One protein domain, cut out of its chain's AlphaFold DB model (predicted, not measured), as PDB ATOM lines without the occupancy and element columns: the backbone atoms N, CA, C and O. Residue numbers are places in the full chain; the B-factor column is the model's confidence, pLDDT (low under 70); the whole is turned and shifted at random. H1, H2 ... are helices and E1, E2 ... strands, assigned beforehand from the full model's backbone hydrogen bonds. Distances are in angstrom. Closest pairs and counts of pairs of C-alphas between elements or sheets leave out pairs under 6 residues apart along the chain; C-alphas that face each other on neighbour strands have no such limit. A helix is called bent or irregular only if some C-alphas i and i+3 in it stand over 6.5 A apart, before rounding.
ATOM      1  N   ALA A  47     161.308 149.707  99.672       96.12
ATOM      2  CA  ALA A  47     162.536 148.910  99.618       96.12
ATOM      3  C   ALA A  47     162.812 148.170 100.932       96.12
ATOM      4  O   ALA A  47     163.184 146.995 100.918       96.12
ATOM      5  N   ALA A  48     162.610 148.834 102.075       97.12
ATOM      6  CA  ALA A  48     162.814 148.216 103.381       97.12
ATOM      7  C   ALA A  48     161.865 147.031 103.610       97.12
ATOM      8  O   ALA A  48     162.292 146.007 104.144       97.12
ATOM      9  N   ILE A  49     160.603 147.146 103.179       98.12
ATOM     10  CA  ILE A  49     159.616 146.066 103.300       98.12
ATOM     11  C   ILE A  49     159.991 144.895 102.391       98.12
ATOM     12  O   ILE A  49     160.074 143.762 102.866       98.12
ATOM     13  N   GLU A  50     160.263 145.144 101.110       97.81
ATOM     14  CA  GLU A  50     160.607 144.085 100.150       97.81
ATOM     15  C   GLU A  50     161.881 143.330 100.568       97.81
ATOM     16  O   GLU A  50     161.939 142.096 100.512       97.81
ATOM     17  N   MET A  51     162.881 144.056 101.079       97.88
ATOM     18  CA  MET A  51     164.110 143.469 101.612       97.88
ATOM     19  C   MET A  51     163.847 142.625 102.865       97.88
ATOM     20  O   MET A  51     164.360 141.508 102.965       97.88
ATOM     21  N   ALA A  52     163.029 143.114 103.804       98.25
ATOM     22  CA  ALA A  52     162.692 142.385 105.029       98.25
ATOM     23  C   ALA A  52     161.981 141.050 104.746       98.25
ATOM     24  O   ALA A  52     162.208 140.072 105.462       98.25
ATOM     25  N   HIS A  53     161.189 140.977 103.672       98.00
ATOM     26  CA  HIS A  53     160.532 139.737 103.237       98.00
ATOM     27  C   HIS A  53     161.366 138.898 102.273       98.00
ATOM     28  O   HIS A  53     160.929 137.823 101.874       98.00
ATOM     29  N   LYS A  54     162.583 139.333 101.930       97.94
ATOM     30  CA  LYS A  54     163.480 138.621 101.010       97.94
ATOM     31  C   LYS A  54     162.851 138.426  99.624       97.94
ATOM     32  O   LYS A  54     162.903 137.321  99.086       97.94
ATOM     33  N   LYS A  55     162.289 139.499  99.047       97.75
ATOM     34  CA  LYS A  55     161.639 139.501  97.722       97.75
ATOM     35  C   LYS A  55     162.415 138.716  96.663       97.75
ATOM     36  O   LYS A  55     161.841 137.821  96.059       97.75
ATOM     37  N   ASP A  56     163.716 138.953  96.510       97.00
ATOM     38  CA  ASP A  56     164.527 138.244  95.507       97.00
ATOM     39  C   ASP A  56     164.544 136.723  95.717       97.00
ATOM     40  O   ASP A  56     164.446 135.953  94.767       97.00
ATOM     41  N   ALA A  57     164.627 136.268  96.971       98.12
ATOM     42  CA  ALA A  57     164.617 134.842  97.289       98.12
ATOM     43  C   ALA A  57     163.233 134.206  97.086       98.12
ATOM     44  O   ALA A  57     163.153 133.009  96.806       98.12
ATOM     45  N   PHE A  58     162.163 134.989  97.252       97.88
ATOM     46  CA  PHE A  58     160.800 134.571  96.938       97.88
ATOM     47  C   PHE A  58     160.613 134.443  95.422       97.88
ATOM     48  O   PHE A  58     160.209 133.382  94.961       97.88
ATOM     49  N   LEU A  59     160.999 135.467  94.654       96.50
ATOM     50  CA  LEU A  59     160.873 135.502  93.192       96.50
ATOM     51  C   LEU A  59     161.817 134.533  92.451       96.50
ATOM     52  O   LEU A  59     161.590 134.239  91.284       96.50
ATOM     53  N   ASP A  60     162.853 134.003  93.112       97.88
ATOM     54  CA  ASP A  60     163.701 132.913  92.590       97.88
ATOM     55  C   ASP A  60     162.976 131.549  92.541       97.88
ATOM     56  O   ASP A  60     163.486 130.570  91.992       97.88
ATOM     57  N   LYS A  61     161.791 131.432  93.149       98.25
ATOM     58  CA  LYS A  61     160.955 130.226  93.079       98.25
ATOM     59  C   LYS A  61     159.885 130.407  92.020       98.25
ATOM     60  O   LYS A  61     159.384 131.496  91.850       98.25
ATOM     61  N   ASN A  62     159.494 129.327  91.349       97.81
ATOM     62  CA  ASN A  62     158.436 129.419  90.339       97.81
ATOM     63  C   ASN A  62     157.072 129.674  90.991       97.81
ATOM     64  O   ASN A  62     156.308 130.516  90.545       97.81
ATOM     65  N   ALA A  63     156.765 128.944  92.066       98.19
ATOM     66  CA  ALA A  63     155.453 128.978  92.694       98.19
ATOM     67  C   ALA A  63     155.525 128.756  94.205       98.19
ATOM     68  O   ALA A  63     156.487 128.197  94.740       98.19
ATOM     69  N   VAL A  64     154.452 129.152  94.881       98.44
ATOM     70  CA  VAL A  64     154.226 128.960  96.313       98.44
ATOM     71  C   VAL A  64     152.834 128.377  96.538       98.44
ATOM     72  O   VAL A  64     151.890 128.718  95.826       98.44
ATOM     73  N   GLN A  65     152.709 127.496  97.530       98.38
ATOM     74  CA  GLN A  65     151.438 126.935  97.978       98.38
ATOM     75  C   GLN A  65     151.261 127.185  99.473       98.38
ATOM     76  O   GLN A  65     152.216 127.064 100.241       98.38
ATOM     77  N   TYR A  66     150.044 127.532  99.875       97.94
ATOM     78  CA  TYR A  66     149.694 127.807 101.262       97.94
ATOM     79  C   TYR A  66     148.206 127.553 101.514       97.94
ATOM     80  O   TYR A  66     147.364 127.724 100.627       97.94
ATOM     81  N   ASP A  67     147.896 127.166 102.748       97.38
ATOM     82  CA  ASP A  67     146.528 127.160 103.253       97.38
ATOM     83  C   ASP A  67     146.097 128.605 103.517       97.38
ATOM     84  O   ASP A  67     146.870 129.416 104.038       97.38
ATOM     85  N   PHE A  68     144.866 128.950 103.156       94.88
ATOM     86  CA  PHE A  68     144.360 130.307 103.280       94.88
ATOM     87  C   PHE A  68     142.909 130.311 103.750       94.88
ATOM     88  O   PHE A  68     142.072 129.552 103.260       94.88
ATOM     89  N   SER A  69     142.606 131.197 104.694       92.50
ATOM     90  CA  SER A  69     141.268 131.378 105.243       92.50
ATOM     91  C   SER A  69     140.990 132.860 105.431       92.50
ATOM     92  O   SER A  69     141.824 133.600 105.956       92.50
ATOM     93  N   VAL A  70     139.811 133.294 105.001       88.56
ATOM     94  CA  VAL A  70     139.338 134.667 105.154       88.56
ATOM     95  C   VAL A  70     138.000 134.643 105.860       88.56
ATOM     96  O   VAL A  70     137.039 134.035 105.382       88.56
ATOM     97  N   ALA A  71     137.923 135.375 106.967       86.94
ATOM     98  CA  ALA A  71     136.688 135.611 107.689       86.94
ATOM     99  C   ALA A  71     136.352 137.105 107.701       86.94
ATOM    100  O   ALA A  71     137.197 137.944 108.010       86.94
ATOM    101  N   PHE A  72     135.098 137.437 107.406       78.56
ATOM    102  CA  PHE A  72     134.583 138.799 107.466       78.56
ATOM    103  C   PHE A  72     133.267 138.831 108.247       78.56
ATOM    104  O   PHE A  72     132.334 138.081 107.956       78.56
ATOM    105  N   GLY A  73     133.190 139.684 109.273       78.31
ATOM    106  CA  GLY A  73     131.986 139.816 110.105       78.31
ATOM    107  C   GLY A  73     131.558 138.522 110.813       78.31
ATOM    108  O   GLY A  73     130.370 138.329 111.046       78.31
ATOM    109  N   GLY A  74     132.505 137.623 111.114       81.06
ATOM    110  CA  GLY A  74     132.239 136.318 111.733       81.06
ATOM    111  C   GLY A  74     131.882 135.189 110.758       81.06
ATOM    112  O   GLY A  74     131.702 134.061 111.206       81.06
ATOM    113  N   ASN A  75     131.818 135.457 109.449       82.81
ATOM    114  CA  ASN A  75     131.578 134.441 108.424       82.81
ATOM    115  C   ASN A  75     132.858 134.151 107.640       82.81
ATOM    116  O   ASN A  75     133.502 135.082 107.154       82.81
ATOM    117  N   THR A  76     133.191 132.874 107.463       87.56
ATOM    118  CA  THR A  76     134.232 132.448 106.521       87.56
ATOM    119  C   THR A  76     133.743 132.693 105.095       87.56
ATOM    120  O   THR A  76     132.739 132.121 104.677       87.56
ATOM    121  N   ILE A  77     134.429 133.569 104.361       86.75
ATOM    122  CA  ILE A  77     134.101 133.909 102.966       86.75
ATOM    123  C   ILE A  77     134.966 133.146 101.962       86.75
ATOM    124  O   ILE A  77     134.573 132.979 100.811       86.75
ATOM    125  N   PHE A  78     136.124 132.658 102.404       89.44
ATOM    126  CA  PHE A  78     136.971 131.750 101.649       89.44
ATOM    127  C   PHE A  78     137.773 130.879 102.613       89.44
ATOM    128  O   PHE A  78     138.275 131.377 103.617       89.44
ATOM    129  N   GLU A  79     137.910 129.598 102.293       93.44
ATOM    130  CA  GLU A  79     138.826 128.685 102.969       93.44
ATOM    131  C   GLU A  79     139.256 127.594 101.990       93.44
ATOM    132  O   GLU A  79     138.419 127.002 101.294       93.44
ATOM    133  N   GLY A  80     140.561 127.360 101.909       95.94
ATOM    134  CA  GLY A  80     141.124 126.379 100.997       95.94
ATOM    135  C   GLY A  80     142.631 126.511 100.826       95.94
ATOM    136  O   GLY A  80     143.312 127.168 101.610       95.94
ATOM    137  N   VAL A  81     143.139 125.900  99.763       98.38
ATOM    138  CA  VAL A  81     144.552 125.923  99.380       98.38
ATOM    139  C   VAL A  81     144.722 126.833  98.177       98.38
ATOM    140  O   VAL A  81     144.018 126.680  97.176       98.38
ATOM    141  N   ILE A  82     145.678 127.754  98.244       98.56
ATOM    142  CA  ILE A  82     146.069 128.600  97.117       98.56
ATOM    143  C   ILE A  82     147.463 128.181  96.669       98.56
ATOM    144  O   ILE A  82     148.371 128.014  97.477       98.56
ATOM    145  N   THR A  83     147.627 127.990  95.366       98.69
ATOM    146  CA  THR A  83     148.923 127.867  94.699       98.69
ATOM    147  C   THR A  83     149.017 128.970  93.664       98.69
ATOM    148  O   THR A  83     148.089 129.135  92.880       98.69
ATOM    149  N   GLN A  84     150.108 129.721  93.647       98.56
ATOM    150  CA  GLN A  84     150.325 130.766  92.649       98.56
ATOM    151  C   GLN A  84     151.779 130.788  92.202       98.56
ATOM    152  O   GLN A  84     152.667 130.453  92.993       98.56
ATOM    153  N   GLU A  85     152.014 131.201  90.960       98.38
ATOM    154  CA  GLU A  85     153.344 131.649  90.550       98.38
ATOM    155  C   GLU A  85     153.753 132.835  91.436       98.38
ATOM    156  O   GLU A  85     152.908 133.634  91.854       98.38
ATOM    157  N   THR A  86     155.033 132.964  91.768       97.38
ATOM    158  CA  THR A  86     155.484 134.015  92.701       97.38
ATOM    159  C   THR A  86     155.348 135.421  92.122       97.38
ATOM    160  O   THR A  86     155.269 136.391  92.871       97.38
ATOM    161  N   ASP A  87     155.277 135.544  90.797       94.75
ATOM    162  CA  ASP A  87     154.954 136.793  90.106       94.75
ATOM    163  C   ASP A  87     153.435 137.067  90.020       94.75
ATOM    164  O   ASP A  87     153.027 138.177  89.671       94.75
ATOM    165  N   GLY A  88     152.593 136.101  90.406       94.25
ATOM    166  CA  GLY A  88     151.131 136.167  90.364       94.25
ATOM    167  C   GLY A  88     150.513 135.926  88.982       94.25
ATOM    168  O   GLY A  88     149.315 136.148  88.817       94.25
ATOM    169  N   SER A  89     151.296 135.493  87.989       95.31
ATOM    170  CA  SER A  89     150.834 135.298  86.607       95.31
ATOM    171  C   SER A  89     149.850 134.139  86.444       95.31
ATOM    172  O   SER A  89     149.001 134.181  85.559       95.31
ATOM    173  N   MET A  90     149.915 133.126  87.308       98.19
ATOM    174  CA  MET A  90     148.970 132.010  87.337       98.19
ATOM    175  C   MET A  90     148.575 131.681  88.769       98.19
ATOM    176  O   MET A  90     149.400 131.732  89.684       98.19
ATOM    177  N   ILE A  91     147.306 131.322  88.963       98.62
ATOM    178  CA  ILE A  91     146.724 131.073  90.284       98.62
ATOM    179  C   ILE A  91     145.809 129.853  90.205       98.62
ATOM    180  O   ILE A  91     144.988 129.722  89.301       98.62
ATOM    181  N   HIS A  92     145.918 128.965  91.184       98.50
ATOM    182  CA  HIS A  92     145.088 127.783  91.352       98.50
ATOM    183  C   HIS A  92     144.584 127.717  92.796       98.50
ATOM    184  O   HIS A  92     145.369 127.588  93.738       98.50
ATOM    185  N   MET A  93     143.268 127.792  92.972       98.12
ATOM    186  CA  MET A  93     142.607 127.765  94.274       98.12
ATOM    187  C   MET A  93     141.742 126.519  94.391       98.12
ATOM    188  O   MET A  93     140.863 126.298  93.562       98.12
ATOM    189  N   VAL A  94     141.956 125.738  95.447       98.19
ATOM    190  CA  VAL A  94     141.137 124.574  95.798       98.19
ATOM    191  C   VAL A  94     140.373 124.898  97.072       98.19
ATOM    192  O   VAL A  94     140.980 125.087  98.122       98.19
ATOM    193  N   LYS A  95     139.047 124.974  96.989       95.00
ATOM    194  CA  LYS A  95     138.164 125.204  98.139       95.00
ATOM    195  C   LYS A  95     137.992 123.920  98.956       95.00
ATOM    196  O   LYS A  95     138.179 122.817  98.447       95.00
ATOM    197  N   ASN A  96     137.559 124.055 100.209       92.50
ATOM    198  CA  ASN A  96     137.312 122.912 101.104       92.50
ATOM    199  C   ASN A  96     136.280 121.895 100.583       92.50
ATOM    200  O   ASN A  96     136.335 120.721 100.946       92.50
ATOM    201  N   ASP A  97     135.344 122.320  99.732       92.44
ATOM    202  CA  ASP A  97     134.373 121.435  99.074       92.44
ATOM    203  C   ASP A  97     134.952 120.688  97.852       92.44
ATOM    204  O   ASP A  97     134.240 119.930  97.192       92.44
ATOM    205  N   GLY A  98     136.238 120.889  97.546       95.62
ATOM    206  CA  GLY A  98     136.940 120.309  96.403       95.62
ATOM    207  C   GLY A  98     136.726 121.057  95.087       95.62
ATOM    208  O   GLY A  98     137.287 120.648  94.069       95.62
ATOM    209  N   SER A  99     135.938 122.136  95.069       96.19
ATOM    210  CA  SER A  99     135.819 122.983  93.882       96.19
ATOM    211  C   SER A  99     137.103 123.765  93.612       96.19
ATOM    212  O   SER A  99     137.857 124.104  94.526       96.19
ATOM    213  N   VAL A 100     137.358 124.033  92.334       97.88
ATOM    214  CA  VAL A 100     138.598 124.638  91.850       97.88
ATOM    215  C   VAL A 100     138.291 125.914  91.079       97.88
ATOM    216  O   VAL A 100     137.383 125.927  90.246       97.88
ATOM    217  N   ILE A 101     139.080 126.959  91.323       98.00
ATOM    218  CA  ILE A 101     139.107 128.195  90.536       98.00
ATOM    219  C   ILE A 101     140.541 128.389  90.028       98.00
ATOM    220  O   ILE A 101     141.493 128.252  90.798       98.00
ATOM    221  N   VAL A 102     140.704 128.679  88.738       98.25
ATOM    222  CA  VAL A 102     142.015 128.818  88.081       98.25
ATOM    223  C   VAL A 102     142.084 130.127  87.320       98.25
ATOM    224  O   VAL A 102     141.145 130.458  86.605       98.25
ATOM    225  N   PHE A 103     143.201 130.831  87.433       98.00
ATOM    226  CA  PHE A 103     143.614 131.886  86.522       98.00
ATOM    227  C   PHE A 103     144.856 131.401  85.775       98.00
ATOM    228  O   PHE A 103     145.858 131.062  86.404       98.00
ATOM    229  N   ASP A 104     144.778 131.331  84.447       96.94
ATOM    230  CA  ASP A 104     145.840 130.787  83.584       96.94
ATOM    231  C   ASP A 104     146.772 131.858  82.988       96.94
ATOM    232  O   ASP A 104     147.565 131.554  82.099       96.94
ATOM    233  N   GLY A 105     146.659 133.105  83.450       95.50
ATOM    234  CA  GLY A 105     147.351 134.265  82.882       95.50
ATOM    235  C   GLY A 105     146.503 135.091  81.914       95.50
ATOM    236  O   GLY A 105     146.859 136.229  81.623       95.50
ATOM    237  N   ASP A 106     145.359 134.572  81.459       95.00
ATOM    238  CA  ASP A 106     144.410 135.291  80.595       95.00
ATOM    239  C   ASP A 106     142.988 135.248  81.177       95.00
ATOM    240  O   ASP A 106     142.334 136.275  81.382       95.00
ATOM    241  N   LYS A 107     142.500 134.053  81.516       94.81
ATOM    242  CA  LYS A 107     141.101 133.802  81.874       94.81
ATOM    243  C   LYS A 107     140.958 133.134  83.225       94.81
ATOM    244  O   LYS A 107     141.817 132.393  83.690       94.81
ATOM    245  N   VAL A 108     139.800 133.386  83.834       95.69
ATOM    246  CA  VAL A 108     139.368 132.705  85.052       95.69
ATOM    247  C   VAL A 108     138.436 131.555  84.681       95.69
ATOM    248  O   VAL A 108     137.456 131.744  83.960       95.69
ATOM    249  N   PHE A 109     138.732 130.374  85.207       96.50
ATOM    250  CA  PHE A 109     137.947 129.153  85.080       96.50
ATOM    251  C   PHE A 109     137.467 128.720  86.460       96.50
ATOM    252  O   PHE A 109     138.149 128.944  87.458       96.50
ATOM    253  N   ALA A 110     136.324 128.048  86.514       97.50
ATOM    254  CA  ALA A 110     135.847 127.402  87.725       97.50
ATOM    255  C   ALA A 110     135.263 126.022  87.412       97.50
ATOM    256  O   ALA A 110     134.710 125.790  86.336       97.50
ATOM    257  N   SER A 111     135.408 125.093  88.354       97.19
ATOM    258  CA  SER A 111     135.031 123.687  88.179       97.19
ATOM    259  C   SER A 111     133.531 123.417  88.330       97.19
ATOM    260  O   SER A 111     133.098 122.282  88.141       97.19
ATOM    261  N   ASN A 112     132.737 124.422  88.711       95.81
ATOM    262  CA  ASN A 112     131.290 124.310  88.867       95.81
ATOM    263  C   ASN A 112     130.567 125.588  88.403       95.81
ATOM    264  O   ASN A 112     131.145 126.672  88.353       95.81
ATOM    265  N   GLU A 113     129.281 125.447  88.076       95.19
ATOM    266  CA  GLU A 113     128.446 126.534  87.548       95.19
ATOM    267  C   GLU A 113     128.207 127.665  88.559       95.19
ATOM    268  O   GLU A 113     128.126 128.832  88.171       95.19
ATOM    269  N   ALA A 114     128.130 127.346  89.854       94.12
ATOM    270  CA  ALA A 114     127.894 128.340  90.896       94.12
ATOM    271  C   ALA A 114     129.065 129.330  91.004       94.12
ATOM    272  O   ALA A 114     128.844 130.535  91.038       94.12
ATOM    273  N   ASP A 115     130.305 128.841  90.987       94.25
ATOM    274  CA  ASP A 115     131.501 129.681  90.972       94.25
ATOM    275  C   ASP A 115     131.669 130.372  89.604       94.25
ATOM    276  O   ASP A 115     131.995 131.556  89.566       94.25
ATOM    277  N   LEU A 116     131.376 129.706  88.476       91.12
ATOM    278  CA  LEU A 116     131.460 130.327  87.141       91.12
ATOM    279  C   LEU A 116     130.526 131.534  86.968       91.12
ATOM    280  O   LEU A 116     130.877 132.495  86.288       91.12
ATOM    281  N   THR A 117     129.327 131.479  87.548       92.44
ATOM    282  CA  THR A 117     128.310 132.536  87.413       92.44
ATOM    283  C   THR A 117     128.380 133.587  88.520       92.44
ATOM    284  O   THR A 117     127.737 134.634  88.418       92.44
ATOM    285  N   ASN A 118     129.171 133.346  89.569       90.56
ATOM    286  CA  ASN A 118     129.321 134.268  90.685       90.56
ATOM    287  C   ASN A 118     130.354 135.368  90.358       90.56
ATOM    288  O   ASN A 118     131.540 135.068  90.214       90.56
ATOM    289  N   PRO A 119     129.963 136.658  90.322       85.00
ATOM    290  CA  PRO A 119     130.901 137.750  90.052       85.00
ATOM    291  C   PRO A 119     132.015 137.865  91.107       85.00
ATOM    292  O   PRO A 119     133.100 138.358  90.803       85.00
ATOM    293  N   MET A 120     131.794 137.369  92.331       86.38
ATOM    294  CA  MET A 120     132.809 137.365  93.391       86.38
ATOM    295  C   MET A 120     133.938 136.364  93.145       86.38
ATOM    296  O   MET A 120     134.992 136.496  93.756       86.38
ATOM    297  N   THR A 121     133.763 135.385  92.254       91.81
ATOM    298  CA  THR A 121     134.810 134.409  91.919       91.81
ATOM    299  C   THR A 121     136.037 135.099  91.347       91.81
ATOM    300  O   THR A 121     137.151 134.834  91.798       91.81
ATOM    301  N   ARG A 122     135.831 136.040  90.413       91.12
ATOM    302  CA  ARG A 122     136.919 136.841  89.840       91.12
ATOM    303  C   ARG A 122     137.596 137.695  90.913       91.12
ATOM    304  O   ARG A 122     138.815 137.726  90.987       91.12
ATOM    305  N   PHE A 123     136.806 138.330  91.775       88.38
ATOM    306  CA  PHE A 123     137.342 139.116  92.882       88.38
ATOM    307  C   PHE A 123     138.219 138.255  93.810       88.38
ATOM    308  O   PHE A 123     139.379 138.574  94.040       88.38
ATOM    309  N   HIS A 124     137.717 137.112  94.284       90.50
ATOM    310  CA  HIS A 124     138.450 136.246  95.211       90.50
ATOM    311  C   HIS A 124     139.768 135.718  94.641       90.50
ATOM    312  O   HIS A 124     140.756 135.682  95.377       90.50
ATOM    313  N   ILE A 125     139.799 135.329  93.360       94.94
ATOM    314  CA  ILE A 125     141.021 134.775  92.767       94.94
ATOM    315  C   ILE A 125     142.141 135.796  92.605       94.94
ATOM    316  O   ILE A 125     143.300 135.405  92.619       94.94
ATOM    317  N   PHE A 126     141.836 137.090  92.539       92.81
ATOM    318  CA  PHE A 126     142.871 138.122  92.482       92.81
ATOM    319  C   PHE A 126     143.166 138.739  93.845       92.81
ATOM    320  O   PHE A 126     144.325 138.969  94.175       92.81
ATOM    321  N   THR A 127     142.152 138.964  94.678       90.19
ATOM    322  CA  THR A 127     142.321 139.687  95.942       90.19
ATOM    323  C   THR A 127     143.095 138.888  96.989       90.19
ATOM    324  O   THR A 127     144.014 139.417  97.613       90.19
ATOM    325  N   TRP A 128     142.750 137.616  97.207       92.12
ATOM    326  CA  TRP A 128     143.377 136.822  98.270       92.12
ATOM    327  C   TRP A 128     144.853 136.523  98.007       92.12
ATOM    328  O   TRP A 128     145.668 136.743  98.908       92.12
ATOM    329  N   PRO A 129     145.244 136.099  96.792       95.19
ATOM    330  CA  PRO A 129     146.651 135.875  96.493       95.19
ATOM    331  C   PRO A 129     147.449 137.181  96.450       95.19
ATOM    332  O   PRO A 129     148.601 137.202  96.878       95.19
ATOM    333  N   TYR A 130     146.824 138.295  96.048       92.88
ATOM    334  CA  TYR A 130     147.463 139.606  96.102       92.88
ATOM    335  C   TYR A 130     147.804 140.040  97.532       92.88
ATOM    336  O   TYR A 130     148.915 140.505  97.761       92.88
ATOM    337  N   PHE A 131     146.922 139.834  98.518       91.75
ATOM    338  CA  PHE A 131     147.257 140.143  99.916       91.75
ATOM    339  C   PHE A 131     148.436 139.324 100.439       91.75
ATOM    340  O   PHE A 131     149.279 139.867 101.149       91.75
ATOM    341  N   PHE A 132     148.524 138.047 100.059       94.81
ATOM    342  CA  PHE A 132     149.693 137.228 100.374       94.81
ATOM    343  C   PHE A 132     150.962 137.773  99.700       94.81
ATOM    344  O   PHE A 132     152.014 137.857 100.330       94.81
ATOM    345  N   SER A 133     150.868 138.153  98.422       95.75
ATOM    346  CA  SER A 133     152.015 138.587  97.616       95.75
ATOM    347  C   SER A 133     152.390 140.059  97.786       95.75
ATOM    348  O   SER A 133     153.426 140.483  97.277       95.75
ATOM    349  N   MET A 134     151.585 140.846  98.500       95.25
ATOM    350  CA  MET A 134     151.762 142.290  98.647       95.25
ATOM    351  C   MET A 134     153.184 142.728  99.033       95.25
ATOM    352  O   MET A 134     153.695 143.625  98.363       95.25
ATOM    353  N   PRO A 135     153.877 142.126 100.026       96.94
ATOM    354  CA  PRO A 135     155.224 142.570 100.390       96.94
ATOM    355  C   PRO A 135     156.278 142.337  99.299       96.94
ATOM    356  O   PRO A 135     157.410 142.779  99.463       96.94
ATOM    357  N   TYR A 136     155.933 141.652  98.206       96.75
ATOM    358  CA  TYR A 136     156.810 141.390  97.066       96.75
ATOM    359  C   TYR A 136     156.446 142.215  95.828       96.75
ATOM    360  O   TYR A 136     157.144 142.118  94.826       96.75
ATOM    361  N   LYS A 137     155.366 143.003  95.879       94.31
ATOM    362  CA  LYS A 137     154.793 143.719  94.727       94.31
ATOM    363  C   LYS A 137     154.727 145.236  94.920       94.31
ATOM    364  O   LYS A 137     154.078 145.930  94.148       94.31
ATOM    365  N   LEU A 138     155.368 145.761  95.966       95.31
ATOM    366  CA  LEU A 138     155.238 147.169  96.357       95.31
ATOM    367  C   LEU A 138     155.865 148.126  95.346       95.31
ATOM    368  O   LEU A 138     155.426 149.265  95.266       95.31
ATOM    369  N   ASN A 139     156.874 147.669  94.604       94.31
ATOM    370  CA  ASN A 139     157.517 148.421  93.526       94.31
ATOM    371  C   ASN A 139     157.287 147.776  92.145       94.31
ATOM    372  O   ASN A 139     158.145 147.882  91.269       94.31
TER     373      ASN A 139
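This is residues 47 to 139 of the 214 residues of an uncharacterized protein of Nonlabens ulvanivorans (UniProt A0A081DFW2). A twisted sheet of five strands has one long helix, H4, slantwise over one face, and no helix covers its other face. The long hairpin E1 and E2 lies at one edge; H1 and H2 sit off the sheet near the last residues of H4, and H3 grazes the sheet near E5. The printed part has 93 residues with four named helices and five named strands, in the order H1 H2 E1 E2 E3 E4 E5 H3 H4; the sheet runs E1 - E2 - E3 - E4 - E5, all antiparallel. The class is mixed, helices and strands, and the whole is compact, with a radius of gyration of the C-alphas of 13.9 A and spans of 42 by 32 by 19 A.

E1, residues 63 to 72, E2, 75 to 85, E3, 91 to 95, E4, 100 to 103, and E5, 108 to 110, form a meander, each strand the antiparallel neighbour of the one before. Within hydrogen-bond range are N 66 and O 82 at 3.0 A, N 83 and O 92 at 2.8 A, N 93 and O 101 at 2.8 A, and N 102 and O 109 at 2.9 A. H4, residues 119 to 136, is on one face, giving two layers, at a height over the sheet of 8.0 A and 56 degrees to E1 on the local plane. H1, residues 47 to 52, and H2, 55 to 59, each only just touch H4, with 3 pairs of C-alphas within 8 A, at its residues 135 to 136 alone; the closest C-alphas are Glu 50 and Tyr 136, 5.6 A, and Lys 55 and Tyr 136, 5.2 A. H3, residues 113 to 117, only grazes the sheet with residues 115 to 117. Every O i to N i+4 pair is within hydrogen-bond range in H1, H2 and H3, and 10 of 14 in H4.

E1 begins at C-alpha 63 (155.453, 128.978, 92.694), is 27.4 A long and bends by 54 degrees at residue 67; E2, 28.3 A, bends by 57 degrees at residue 81. H4, 27.1 A, ends at C-alpha 136 (156.810, 141.390, 97.066); it is irregular, with C-alphas 132 and 135 7.7 A apart.

The C-alphas farthest apart, of Ala 48 and Glu 113, are 43.6 A apart. The printed part has no cut, the links named are tight, and no printed residue is under 70 in pLDDT.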